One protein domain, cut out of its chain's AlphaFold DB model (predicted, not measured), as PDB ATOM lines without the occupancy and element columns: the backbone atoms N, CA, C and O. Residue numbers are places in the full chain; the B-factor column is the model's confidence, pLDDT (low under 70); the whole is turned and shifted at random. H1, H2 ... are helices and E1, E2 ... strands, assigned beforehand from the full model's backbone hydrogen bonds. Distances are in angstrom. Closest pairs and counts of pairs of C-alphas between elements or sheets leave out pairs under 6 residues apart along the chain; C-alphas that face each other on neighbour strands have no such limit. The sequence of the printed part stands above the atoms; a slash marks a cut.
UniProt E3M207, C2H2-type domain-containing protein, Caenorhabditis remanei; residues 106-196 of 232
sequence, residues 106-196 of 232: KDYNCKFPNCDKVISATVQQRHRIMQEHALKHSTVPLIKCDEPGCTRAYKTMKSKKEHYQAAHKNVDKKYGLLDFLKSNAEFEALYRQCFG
ATOM      1  N   LYS A 106      16.501   1.259   9.233       94.38
ATOM      2  CA  LYS A 106      16.624   2.359   8.281       94.38
ATOM      3  C   LYS A 106      15.839   3.548   8.807       94.38
ATOM      4  O   LYS A 106      14.756   3.364   9.374       94.38
ATOM      5  N   ASP A 107      16.390   4.728   8.584       95.94
ATOM      6  CA  ASP A 107      15.772   5.989   8.956       95.94
ATOM      7  C   ASP A 107      14.915   6.520   7.804       95.94
ATOM      8  O   ASP A 107      15.278   6.416   6.628       95.94
ATOM      9  N   TYR A 108      13.744   7.042   8.159       95.12
ATOM     10  CA  TYR A 108      12.764   7.615   7.244       95.12
ATOM     11  C   TYR A 108      12.367   8.994   7.753       95.12
ATOM     12  O   TYR A 108      11.819   9.125   8.852       95.12
ATOM     13  N   ASN A 109      12.612  10.019   6.949       96.50
ATOM     14  CA  ASN A 109      12.380  11.399   7.352       96.50
ATOM     15  C   ASN A 109      10.977  11.801   6.911       96.50
ATOM     16  O   ASN A 109      10.595  11.564   5.764       96.50
ATOM     17  N   CYS A 110      10.196  12.414   7.793       97.62
ATOM     18  CA  CYS A 110       8.939  13.007   7.366       97.62
ATOM     19  C   CYS A 110       9.204  14.265   6.524       97.62
ATOM     20  O   CYS A 110      10.087  15.054   6.837       97.62
ATOM     21  N   LYS A 111       8.451  14.430   5.437       97.25
ATOM     22  CA  LYS A 111       8.444  15.602   4.549       97.25
ATOM     23  C   LYS A 111       7.180  16.450   4.710       97.25
ATOM     24  O   LYS A 111       6.949  17.363   3.921       97.25
ATOM     25  N   PHE A 112       6.332  16.123   5.682       97.06
ATOM     26  CA  PHE A 112       5.132  16.902   5.950       97.06
ATOM     27  C   PHE A 112       5.531  18.314   6.424       97.06
ATOM     28  O   PHE A 112       6.492  18.421   7.193       97.06
ATOM     29  N   PRO A 113       4.838  19.387   5.995       97.12
ATOM     30  CA  PRO A 113       5.178  20.752   6.394       97.12
ATOM     31  C   PRO A 113       5.289  20.891   7.918       97.12
ATOM     32  O   PRO A 113       4.400  20.449   8.645       97.12
ATOM     33  N   ASN A 114       6.374  21.505   8.396       96.50
ATOM     34  CA  ASN A 114       6.676  21.697   9.822       96.50
ATOM     35  C   ASN A 114       6.854  20.393  10.628       96.50
ATOM     36  O   ASN A 114       6.595  20.362  11.834       96.50
ATOM     37  N   CYS A 115       7.267  19.294   9.986       97.62
ATOM     38  CA  CYS A 115       7.550  18.040  10.675       97.62
ATOM     39  C   CYS A 115       8.962  17.510  10.406       97.62
ATOM     40  O   CYS A 115       9.186  16.780   9.447       97.62
ATOM     41  N   ASP A 116       9.868  17.730  11.358       96.56
ATOM     42  CA  ASP A 116      11.264  17.268  11.277       96.56
ATOM     43  C   ASP A 116      11.490  15.893  11.925       96.56
ATOM     44  O   ASP A 116      12.581  15.548  12.381       96.56
ATOM     45  N   LYS A 117      10.435  15.075  12.031       97.69
ATOM     46  CA  LYS A 117      10.542  13.767  12.689       97.69
ATOM     47  C   LYS A 117      11.253  12.760  11.791       97.69
ATOM     48  O   LYS A 117      10.813  12.486  10.674       97.69
ATOM     49  N   VAL A 118      12.275  12.125  12.356       97.25
ATOM     50  CA  VAL A 118      12.973  10.974  11.777       97.25
ATOM     51  C   VAL A 118      12.471   9.695  12.443       97.25
ATOM     52  O   VAL A 118      12.387   9.602  13.668       97.25
ATOM     53  N   ILE A 119      12.090   8.711  11.633       96.25
ATOM     54  CA  ILE A 119      11.583   7.418  12.088       96.25
ATOM     55  C   ILE A 119      12.609   6.343  11.763       96.25
ATOM     56  O   ILE A 119      12.774   5.982  10.602       96.25
ATOM     57  N   SER A 120      13.227   5.767  12.789       95.38
ATOM     58  CA  SER A 120      14.104   4.604  12.653       95.38
ATOM     59  C   SER A 120      13.297   3.316  12.796       95.38
ATOM     60  O   SER A 120      12.780   3.013  13.875       95.38
ATOM     61  N   ALA A 121      13.176   2.532  11.724       93.56
ATOM     62  CA  ALA A 121      12.382   1.306  11.736       93.56
ATOM     63  C   ALA A 121      13.052   0.151  10.983       93.56
ATOM     64  O   ALA A 121      13.748   0.333   9.984       93.56
ATOM     65  N   THR A 122      12.796  -1.072  11.452       92.31
ATOM     66  CA  THR A 122      13.148  -2.297  10.722       92.31
ATOM     67  C   THR A 122      12.230  -2.480   9.511       92.31
ATOM     68  O   THR A 122      11.114  -1.952   9.479       92.31
ATOM     69  N   VAL A 123      12.649  -3.288   8.531       87.31
ATOM     70  CA  VAL A 123      11.847  -3.590   7.325       87.31
ATOM     71  C   VAL A 123      10.442  -4.100   7.673       87.31
ATOM     72  O   VAL A 123       9.472  -3.727   7.018       87.31
ATOM     73  N   GLN A 124      10.314  -4.896   8.738       86.81
ATOM     74  CA  GLN A 124       9.033  -5.457   9.179       86.81
ATOM     75  C   GLN A 124       8.115  -4.413   9.829       86.81
ATOM     76  O   GLN A 124       6.896  -4.485   9.689       86.81
ATOM     77  N   GLN A 125       8.683  -3.439  10.542       89.44
ATOM     78  CA  GLN A 125       7.915  -2.459  11.315       89.44
ATOM     79  C   GLN A 125       7.682  -1.142  10.571       89.44
ATOM     80  O   GLN A 125       6.764  -0.408  10.941       89.44
ATOM     81  N   ARG A 126       8.468  -0.849   9.522       90.06
ATOM     82  CA  ARG A 126       8.465   0.452   8.832       90.06
ATOM     83  C   ARG A 126       7.062   0.914   8.454       90.06
ATOM     84  O   ARG A 126       6.665   2.004   8.835       90.06
ATOM     85  N   HIS A 127       6.273   0.052   7.806       88.00
ATOM     86  CA  HIS A 127       4.950   0.426   7.310       88.00
ATOM     87  C   HIS A 127       4.031   0.827   8.457       88.00
ATOM     88  O   HIS A 127       3.426   1.892   8.415       88.00
ATOM     89  N   ARG A 128       3.999   0.022   9.523       89.38
ATOM     90  CA  ARG A 128       3.158   0.298  10.684       89.38
ATOM     91  C   ARG A 128       3.534   1.617  11.360       89.38
ATOM     92  O   ARG A 128       2.659   2.438  11.605       89.38
ATOM     93  N   ILE A 129       4.820   1.821  11.657       91.88
ATOM     94  CA  ILE A 129       5.277   3.006  12.401       91.88
ATOM     95  C   ILE A 129       5.076   4.277  11.565       91.88
ATOM     96  O   ILE A 129       4.606   5.290  12.081       91.88
ATOM     97  N   MET A 130       5.369   4.222  10.264       93.12
ATOM     98  CA  MET A 130       5.159   5.345   9.347       93.12
ATOM     99  C   MET A 130       3.674   5.703   9.224       93.12
ATOM    100  O   MET A 130       3.320   6.876   9.215       93.12
ATOM    101  N   GLN A 131       2.782   4.712   9.191       91.56
ATOM    102  CA  GLN A 131       1.336   4.944   9.144       91.56
ATOM    103  C   GLN A 131       0.812   5.573  10.437       91.56
ATOM    104  O   GLN A 131       0.074   6.555  10.386       91.56
ATOM    105  N   GLU A 132       1.228   5.050  11.594       91.69
ATOM    106  CA  GLU A 132       0.904   5.639  12.898       91.69
ATOM    107  C   GLU A 132       1.418   7.082  13.013       91.69
ATOM    108  O   GLU A 132       0.754   7.924  13.616       91.69
ATOM    109  N   HIS A 133       2.580   7.386  12.428       94.88
ATOM    110  CA  HIS A 133       3.084   8.751  12.338       94.88
ATOM    111  C   HIS A 133       2.209   9.629  11.441       94.88
ATOM    112  O   HIS A 133       1.800  10.700  11.878       94.88
ATOM    113  N   ALA A 134       1.912   9.181  10.220       94.81
ATOM    114  CA  ALA A 134       1.127   9.938   9.252       94.81
ATOM    115  C   ALA A 134      -0.242  10.332   9.835       94.81
ATOM    116  O   ALA A 134      -0.638  11.490   9.782       94.81
ATOM    117  N   LEU A 135      -0.913   9.413  10.535       93.69
ATOM    118  CA  LEU A 135      -2.182   9.692  11.216       93.69
ATOM    119  C   LEU A 135      -2.128  10.872  12.206       93.69
ATOM    120  O   LEU A 135      -3.162  11.487  12.452       93.69
ATOM    121  N   LYS A 136      -0.956  11.220  12.760       94.69
ATOM    122  CA  LYS A 136      -0.803  12.377  13.664       94.69
ATOM    123  C   LYS A 136      -0.913  13.721  12.947       94.69
ATOM    124  O   LYS A 136      -1.232  14.704  13.602       94.69
ATOM    125  N   HIS A 137      -0.667  13.751  11.639       95.19
ATOM    126  CA  HIS A 137      -0.864  14.940  10.805       95.19
ATOM    127  C   HIS A 137      -2.317  15.113  10.376       95.19
ATOM    128  O   HIS A 137      -2.707  16.187   9.930       95.19
ATOM    129  N   SER A 138      -3.138  14.072  10.526       94.62
ATOM    130  CA  SER A 138      -4.558  14.165  10.223       94.62
ATOM    131  C   SER A 138      -5.287  14.972  11.294       94.62
ATOM    132  O   SER A 138      -5.282  14.636  12.483       94.62
ATOM    133  N   THR A 139      -5.993  16.013  10.866       93.88
ATOM    134  CA  THR A 139      -6.913  16.768  11.726       93.88
ATOM    135  C   THR A 139      -8.196  15.977  11.990       93.88
ATOM    136  O   THR A 139      -8.747  16.041  13.096       93.88
ATOM    137  N   VAL A 140      -8.609  15.154  11.021       94.50
ATOM    138  CA  VAL A 140      -9.833  14.348  11.043       94.50
ATOM    139  C   VAL A 140      -9.579  12.897  11.486       94.50
ATOM    140  O   VAL A 140      -8.496  12.345  11.254       94.50
ATOM    141  N   PRO A 141     -10.547  12.242  12.151       93.44
ATOM    142  CA  PRO A 141     -10.443  10.834  12.515       93.44
ATOM    143  C   PRO A 141     -10.673   9.942  11.288       93.44
ATOM    144  O   PRO A 141     -11.804   9.634  10.923       93.44
ATOM    145  N   LEU A 142      -9.588   9.501  10.652       93.25
ATOM    146  CA  LEU A 142      -9.673   8.694   9.431       93.25
ATOM    147  C   LEU A 142     -10.084   7.237   9.703       93.25
ATOM    148  O   LEU A 142     -10.652   6.586   8.827       93.25
ATOM    149  N   ILE A 143      -9.825   6.708  10.905       91.69
ATOM    150  CA  ILE A 143      -9.981   5.280  11.201       91.69
ATOM    151  C   ILE A 143     -11.401   4.978  11.686       91.69
ATOM    152  O   ILE A 143     -11.698   5.078  12.876       91.69
ATOM    153  N   LYS A 144     -12.283   4.580  10.772       92.00
ATOM    154  CA  LYS A 144     -13.680   4.236  11.081       92.00
ATOM    155  C   LYS A 144     -13.808   2.844  11.712       92.00
ATOM    156  O   LYS A 144     -12.935   1.987  11.536       92.00
ATOM    157  N   CYS A 145     -14.868   2.636  12.489       91.38
ATOM    158  CA  CYS A 145     -15.288   1.305  12.915       91.38
ATOM    159  C   CYS A 145     -15.876   0.539  11.719       91.38
ATOM    160  O   CYS A 145     -16.604   1.114  10.918       91.38
ATOM    161  N   ASP A 146     -15.549  -0.746  11.606       88.94
ATOM    162  CA  ASP A 146     -16.005  -1.623  10.519       88.94
ATOM    163  C   ASP A 146     -17.250  -2.439  10.921       88.94
ATOM    164  O   ASP A 146     -17.677  -3.315  10.173       88.94
ATOM    165  N   GLU A 147     -17.787  -2.239  12.131       90.44
ATOM    166  CA  GLU A 147     -19.017  -2.907  12.569       90.44
ATOM    167  C   GLU A 147     -20.258  -2.193  12.017       90.44
ATOM    168  O   GLU A 147     -20.365  -0.967  12.139       90.44
ATOM    169  N   PRO A 148     -21.213  -2.936  11.426       92.12
ATOM    170  CA  PRO A 148     -22.419  -2.351  10.856       92.12
ATOM    171  C   PRO A 148     -23.227  -1.633  11.942       92.12
ATOM    172  O   PRO A 148     -23.468  -2.170  13.020       92.12
ATOM    173  N   GLY A 149     -23.625  -0.393  11.658       94.06
ATOM    174  CA  GLY A 149     -24.339   0.464  12.608       94.06
ATOM    175  C   GLY A 149     -23.443   1.233  13.588       94.06
ATOM    176  O   GLY A 149     -23.948   2.085  14.316       94.06
ATOM    177  N   CYS A 150     -22.123   1.012  13.594       95.06
ATOM    178  CA  CYS A 150     -21.198   1.812  14.394       95.06
ATOM    179  C   CYS A 150     -20.591   2.952  13.564       95.06
ATOM    180  O   CYS A 150     -19.772   2.731  12.676       95.06
ATOM    181  N   THR A 151     -20.944   4.197  13.886       95.56
ATOM    182  CA  THR A 151     -20.462   5.402  13.179       95.56
ATOM    183  C   THR A 151     -19.200   6.015  13.790       95.56
ATOM    184  O   THR A 151     -18.754   7.082  13.370       95.56
ATOM    185  N   ARG A 152     -18.600   5.365  14.796       95.44
ATOM    186  CA  ARG A 152     -17.437   5.921  15.495       95.44
ATOM    187  C   ARG A 152     -16.183   5.898  14.622       95.44
ATOM    188  O   ARG A 152     -15.912   4.926  13.915       95.44
ATOM    189  N   ALA A 153     -15.378   6.950  14.743       94.19
ATOM    190  CA  ALA A 153     -14.102   7.092  14.058       94.19
ATOM    191  C   ALA A 153     -13.000   7.530  15.030       94.19
ATOM    192  O   ALA A 153     -13.255   8.174  16.047       94.19
ATOM    193  N   TYR A 154     -11.760   7.173  14.706       92.44
ATOM    194  CA  TYR A 154     -10.609   7.300  15.589       92.44
ATOM    195  C   TYR A 154      -9.413   7.922  14.873       92.44
ATOM    196  O   TYR A 154      -9.201   7.718  13.678       92.44
ATOM    197  N   LYS A 155      -8.586   8.647  15.635       90.50
ATOM    198  CA  LYS A 155      -7.284   9.155  15.165       90.50
ATOM    199  C   LYS A 155      -6.160   8.128  15.311       90.50
ATOM    200  O   LYS A 155      -5.158   8.211  14.614       90.50
ATOM    201  N   THR A 156      -6.306   7.158  16.220       87.94
ATOM    202  CA  THR A 156      -5.265   6.158  16.503       87.94
ATOM    203  C   THR A 156      -5.809   4.733  16.500       87.94
ATOM    204  O   THR A 156      -6.962   4.474  16.857       87.94
ATOM    205  N   MET A 157      -4.948   3.774  16.147       86.62
ATOM    206  CA  MET A 157      -5.298   2.350  16.182       86.62
ATOM    207  C   MET A 157      -5.562   1.842  17.594       86.62
ATOM    208  O   MET A 157      -6.418   0.981  17.781       86.62
ATOM    209  N   LYS A 158      -4.852   2.387  18.589       88.25
ATOM    210  CA  LYS A 158      -5.059   2.045  19.997       88.25
ATOM    211  C   LYS A 158      -6.499   2.353  20.415       88.25
ATOM    212  O   LYS A 158      -7.181   1.450  20.884       88.25
ATOM    213  N   SER A 159      -6.991   3.556  20.109       91.75
ATOM    214  CA  SER A 159      -8.375   3.940  20.414       91.75
ATOM    215  C   SER A 159      -9.419   3.106  19.659       91.75
ATOM    216  O   SER A 159     -10.427   2.729  20.252       91.75
ATOM    217  N   LYS A 160      -9.171   2.734  18.388       91.00
ATOM    218  CA  LYS A 160     -10.067   1.806  17.667       91.00
ATOM    219  C   LYS A 160     -10.100   0.443  18.362       91.00
ATOM    220  O   LYS A 160     -11.175  -0.094  18.596       91.00
ATOM    221  N   LYS A 161      -8.941  -0.104  18.739       89.50
ATOM    222  CA  LYS A 161      -8.851  -1.399  19.426       89.50
ATOM    223  C   LYS A 161      -9.578  -1.391  20.773       89.50
ATOM    224  O   LYS A 161     -10.341  -2.310  21.046       89.50
ATOM    225  N   GLU A 162      -9.357  -0.365  21.591       91.75
ATOM    226  CA  GLU A 162     -10.030  -0.203  22.887       91.75
ATOM    227  C   GLU A 162     -11.547  -0.113  22.717       91.75
ATOM    228  O   GLU A 162     -12.294  -0.800  23.414       91.75
ATOM    229  N   HIS A 163     -12.012   0.652  21.727       93.38
ATOM    230  CA  HIS A 163     -13.428   0.698  21.393       93.38
ATOM    231  C   HIS A 163     -13.992  -0.672  21.030       93.38
ATOM    232  O   HIS A 163     -15.046  -1.038  21.542       93.38
ATOM    233  N   TYR A 164     -13.313  -1.430  20.170       90.62
ATOM    234  CA  TYR A 164     -13.777  -2.759  19.788       90.62
ATOM    235  C   TYR A 164     -13.863  -3.702  20.986       90.62
ATOM    236  O   TYR A 164     -14.846  -4.419  21.133       90.62
ATOM    237  N   GLN A 165     -12.877  -3.664  21.881       89.44
ATOM    238  CA  GLN A 165     -12.906  -4.470  23.102       89.44
ATOM    239  C   GLN A 165     -14.054  -4.069  24.036       89.44
ATOM    240  O   GLN A 165     -14.632  -4.928  24.696       89.44
ATOM    241  N   ALA A 166     -14.411  -2.785  24.092       93.06
ATOM    242  CA  ALA A 166     -15.482  -2.297  24.954       93.06
ATOM    243  C   ALA A 166     -16.886  -2.513  24.359       93.06
ATOM    244  O   ALA A 166     -17.789  -2.956  25.068       93.06
ATOM    245  N   ALA A 167     -17.069  -2.201  23.073       93.44
ATOM    246  CA  ALA A 167     -18.368  -2.146  22.400       93.44
ATOM    247  C   ALA A 167     -18.691  -3.396  21.564       93.44
ATOM    248  O   ALA A 167     -19.858  -3.663  21.294       93.44
ATOM    249  N   HIS A 168     -17.678  -4.170  21.165       90.25
ATOM    250  CA  HIS A 168     -17.799  -5.294  20.228       90.25
ATOM    251  C   HIS A 168     -17.130  -6.563  20.789       90.25
ATOM    252  O   HIS A 168     -16.343  -7.222  20.109       90.25
ATOM    253  N   LYS A 169     -17.456  -6.913  22.044       78.44
ATOM    254  CA  LYS A 169     -16.808  -7.942  22.896       78.44
ATOM    255  C   LYS A 169     -16.679  -9.367  22.319       78.44
ATOM    256  O   LYS A 169     -16.021 -10.190  22.942       78.44
ATOM    257  N   ASN A 170     -17.232  -9.652  21.142       72.50
ATOM    258  CA  ASN A 170     -17.251 -10.987  20.527       72.50
ATOM    259  C   ASN A 170     -16.601 -11.045  19.137       72.50
ATOM    260  O   ASN A 170     -16.738 -12.042  18.430       72.50
ATOM    261  N   VAL A 171     -15.915  -9.980  18.714       71.94
ATOM    262  CA  VAL A 171     -15.297  -9.924  17.389       71.94
ATOM    263  C   VAL A 171     -13.777  -9.960  17.531       71.94
ATOM    264  O   VAL A 171     -13.121  -8.927  17.668       71.94
ATOM    265  N   ASP A 172     -13.199 -11.161  17.435       65.94
ATOM    266  CA  ASP A 172     -11.752 -11.371  17.276       65.94
ATOM    267  C   ASP A 172     -11.301 -10.974  15.858       65.94
ATOM    268  O   ASP A 172     -10.769 -11.767  15.074       65.94
ATOM    269  N   LYS A 173     -11.532  -9.713  15.479       69.94
ATOM    270  CA  LYS A 173     -10.996  -9.167  14.232       69.94
ATOM    271  C   LYS A 173      -9.511  -8.879  14.417       69.94
ATOM    272  O   LYS A 173      -9.087  -8.186  15.343       69.94
ATOM    273  N   LYS A 174      -8.691  -9.373  13.488       68.75
ATOM    274  CA  LYS A 174      -7.313  -8.896  13.341       68.75
ATOM    275  C   LYS A 174      -7.360  -7.469  12.803       68.75
ATOM    276  O   LYS A 174      -7.684  -7.253  11.643       68.75
ATOM    277  N   TYR A 175      -6.997  -6.502  13.641       65.38
ATOM    278  CA  TYR A 175      -6.849  -5.100  13.247       65.38
ATOM    279  C   TYR A 175      -5.559  -4.917  12.436       65.38
ATOM    280  O   TYR A 175      -4.525  -4.492  12.956       65.38
ATOM    281  N   GLY A 176      -5.596  -5.305  11.162       64.94
ATOM    282  CA  GLY A 176      -4.513  -5.056  10.221       64.94
ATOM    283  C   GLY A 176      -4.553  -3.607   9.751       64.94
ATOM    284  O   GLY A 176      -5.440  -3.233   8.990       64.94
ATOM    285  N   LEU A 177      -3.574  -2.790  10.153       65.88
ATOM    286  CA  LEU A 177      -3.449  -1.412   9.656       65.88
ATOM    287  C   LEU A 177      -3.354  -1.375   8.121       65.88
ATOM    288  O   LEU A 177      -3.861  -0.445   7.508       65.88
ATOM    289  N   LEU A 178      -2.790  -2.428   7.515       66.56
ATOM    290  CA  LEU A 178      -2.647  -2.604   6.067       66.56
ATOM    291  C   LEU A 178      -3.975  -2.656   5.303       66.56
ATOM    292  O   LEU A 178      -4.023  -2.171   4.174       66.56
ATOM    293  N   ASP A 179      -5.028  -3.224   5.890       68.81
ATOM    294  CA  ASP A 179      -6.322  -3.343   5.206       68.81
ATOM    295  C   ASP A 179      -7.052  -1.995   5.176       68.81
ATOM    296  O   ASP A 179      -7.707  -1.667   4.191       68.81
ATOM    297  N   PHE A 180      -6.842  -1.170   6.205       70.12
ATOM    298  CA  PHE A 180      -7.409   0.174   6.296       70.12
ATOM    299  C   PHE A 180      -6.854   1.140   5.231       70.12
ATOM    300  O   PHE A 180      -7.600   1.960   4.707       70.12
ATOM    301  N   LEU A 181      -5.569   1.047   4.863       69.81
ATOM    302  CA  LEU A 181      -4.999   1.970   3.866       69.81
ATOM    303  C   LEU A 181      -5.607   1.831   2.483       69.81
ATOM    304  O   LEU A 181      -5.657   2.807   1.745       69.81
ATOM    305  N   LYS A 182      -5.991   0.612   2.100       70.81
ATOM    306  CA  LYS A 182      -6.395   0.337   0.718       70.81
ATOM    307  C   LYS A 182      -7.714   1.010   0.349       70.81
ATOM    308  O   LYS A 182      -8.006   1.118  -0.833       70.81
ATOM    309  N   SER A 183      -8.504   1.427   1.336       78.69
ATOM    310  CA  SER A 183      -9.849   1.959   1.124       78.69
ATOM    311  C   SER A 183      -9.990   3.455   1.408       78.69
ATOM    312  O   SER A 183     -11.039   4.011   1.093       78.69
ATOM    313  N   ASN A 184      -8.978   4.130   1.972       88.50
ATOM    314  CA  ASN A 184      -9.076   5.548   2.328       88.50
ATOM    315  C   ASN A 184      -8.108   6.420   1.509       88.50
ATOM    316  O   ASN A 184      -6.921   6.526   1.824       88.50
ATOM    317  N   ALA A 185      -8.655   7.086   0.488       91.75
ATOM    318  CA  ALA A 185      -7.915   7.982  -0.400       91.75
ATOM    319  C   ALA A 185      -7.297   9.191   0.332       91.75
ATOM    320  O   ALA A 185      -6.176   9.591   0.013       91.75
ATOM    321  N   GLU A 186      -7.975   9.742   1.346       92.75
ATOM    322  CA  GLU A 186      -7.461  10.872   2.138       92.75
ATOM    323  C   GLU A 186      -6.210  10.464   2.920       92.75
ATOM    324  O   GLU A 186      -5.208  11.183   2.949       92.75
ATOM    325  N   PHE A 187      -6.240   9.268   3.516       93.00
ATOM    326  CA  PHE A 187      -5.077   8.744   4.217       93.00
ATOM    327  C   PHE A 187      -3.912   8.475   3.265       93.00
ATOM    328  O   PHE A 187      -2.766   8.767   3.607       93.00
ATOM    329  N   GLU A 188      -4.184   7.939   2.072       91.75
ATOM    330  CA  GLU A 188      -3.141   7.694   1.078       91.75
ATOM    331  C   GLU A 188      -2.448   8.996   0.650       91.75
ATOM    332  O   GLU A 188      -1.215   9.045   0.604       91.75
ATOM    333  N   ALA A 189      -3.214  10.061   0.400       93.50
ATOM    334  CA  ALA A 189      -2.671  11.374   0.059       93.50
ATOM    335  C   ALA A 189      -1.758  11.912   1.171       93.50
ATOM    336  O   ALA A 189      -0.615  12.298   0.914       93.50
ATOM    337  N   LEU A 190      -2.216  11.846   2.422       94.19
ATOM    338  CA  LEU A 190      -1.448  12.305   3.576       94.19
ATOM    339  C   LEU A 190      -0.184  11.455   3.806       94.19
ATOM    340  O   LEU A 190       0.893  11.973   4.105       94.19
ATOM    341  N   TYR A 191      -0.282  10.142   3.615       93.56
ATOM    342  CA  TYR A 191       0.850   9.228   3.727       93.56
ATOM    343  C   TYR A 191       1.910   9.494   2.646       93.56
ATOM    344  O   TYR A 191       3.110   9.520   2.940       93.56
ATOM    345  N   ARG A 192       1.474   9.769   1.408       93.44
ATOM    346  CA  ARG A 192       2.347  10.218   0.313       93.44
ATOM    347  C   ARG A 192       2.975  11.577   0.609       93.44
ATOM    348  O   ARG A 192       4.146  11.757   0.299       93.44
ATOM    349  N   GLN A 193       2.264  12.499   1.249       95.62
ATOM    350  CA  GLN A 193       2.831  13.788   1.652       95.62
ATOM    351  C   GLN A 193       3.924  13.630   2.720       95.62
ATOM    352  O   GLN A 193       4.943  14.314   2.670       95.62
ATOM    353  N   CYS A 194       3.755  12.691   3.654       95.62
ATOM    354  CA  CYS A 194       4.748  12.438   4.697       95.62
ATOM    355  C   CYS A 194       6.026  11.802   4.146       95.62
ATOM    356  O   CYS A 194       7.123  12.247   4.457       95.62
ATOM    357  N   PHE A 195       5.916  10.736   3.354       93.62
ATOM    358  CA  PHE A 195       7.086   9.913   3.025       93.62
ATOM    359  C   PHE A 195       7.372   9.815   1.528       93.62
ATOM    360  O   PHE A 195       8.468   9.405   1.148       93.62
ATOM    361  N   GLY A 196       6.438  10.236   0.675       89.00
ATOM    362  CA  GLY A 196       6.584  10.279  -0.777       89.00
ATOM    363  C   GLY A 196       7.202   9.006  -1.347       89.00
ATOM    364  O   GLY A 196       6.755   7.891  -1.077       89.00
TER     365      GLY A 196
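What this domain is: This is residues 106 to 196 of the 232 residues of the protein "C2H2-type domain-containing protein" of Caenorhabditis remanei (UniProt E3M207). The domain is a long shape with two unlike ends: at one end a small hairpin of E1 and E2 has H1 beside it, with H4 crossing H1 steeply, and at the other end lie H2 and a long loop, residues 138 to 156, that folds back on itself. The short helix H3 lies between these ends, beside H1. The printed part has 91 residues, with two named strands and four named helices in the order E1 E2 H1 H2 H3 H4; the sheet E1 - E2 is antiparallel, and the class is mostly helix. The whole is compact, with a radius of gyration of the C-alphas of 14.0 A, yet elongated in outline, spanning 39 by 26 by 20 A.

How they stand to each other: E1, residues 106 to 109, and E2, residues 118 to 122, form an antiparallel hairpin, their directions 151 degrees apart. N 108 and O 119 are within hydrogen-bond range at 2.8 A, as are N 106 and O 121 at 3.0 A. H1, residues 126 to 137, follows E2; their closest C-alphas, of Ile 119 and Met 130, are 7.3 A apart. H4, residues 185 to 196, touches H1, the closest C-alphas being those of Ala 134 and Tyr 191 at 5.6 A. The two helices run opposite ways at a steep tilt of 70.0 degrees, only just short of about perpendicular. H3, residues 177 to 181, only just touches H1, with 3 pairs of C-alphas within 8 A, the closest those of Arg 128 and Leu 177 at 6.9 A; H1 touches H3 with its residues 128 to 131 alone. H2, residues 157 to 167, is close to H1 but not clearly touching, about perpendicular at 84 degrees, with the C-alphas of Glu 132 and Met 157 closest at 7.8 A. H2 and H4 are apart. Residues 143 to 144 pair antiparallel with residues 153 to 154. Every O i to N i+4 pair is within hydrogen-bond range in H2, H3 and H4, and 6 of 8 are in H1.

Where its parts are: E1 begins at C-alpha 106, (16.624, 2.359, 8.281), and is 10.0 A long; E2 is 13.3 A. H1 is 17.3 A long and ends at C-alpha 137, (-0.864, 14.940, 10.805). H2 is 15.2 A long, H3 6.9 A and H4 14.7 A, ending at C-alpha 196, (6.584, 10.279, -0.777).

The domain as a whole: The two C-alphas farthest apart, those of Asn 114 and Asn 170, are 41.9 A apart. The printed part has no cut. The link from H1 to H2, of 19 residues, is long. The mean pLDDT of the printed part is 89.1, and residues 172 to 179 and residue 181 are under 70.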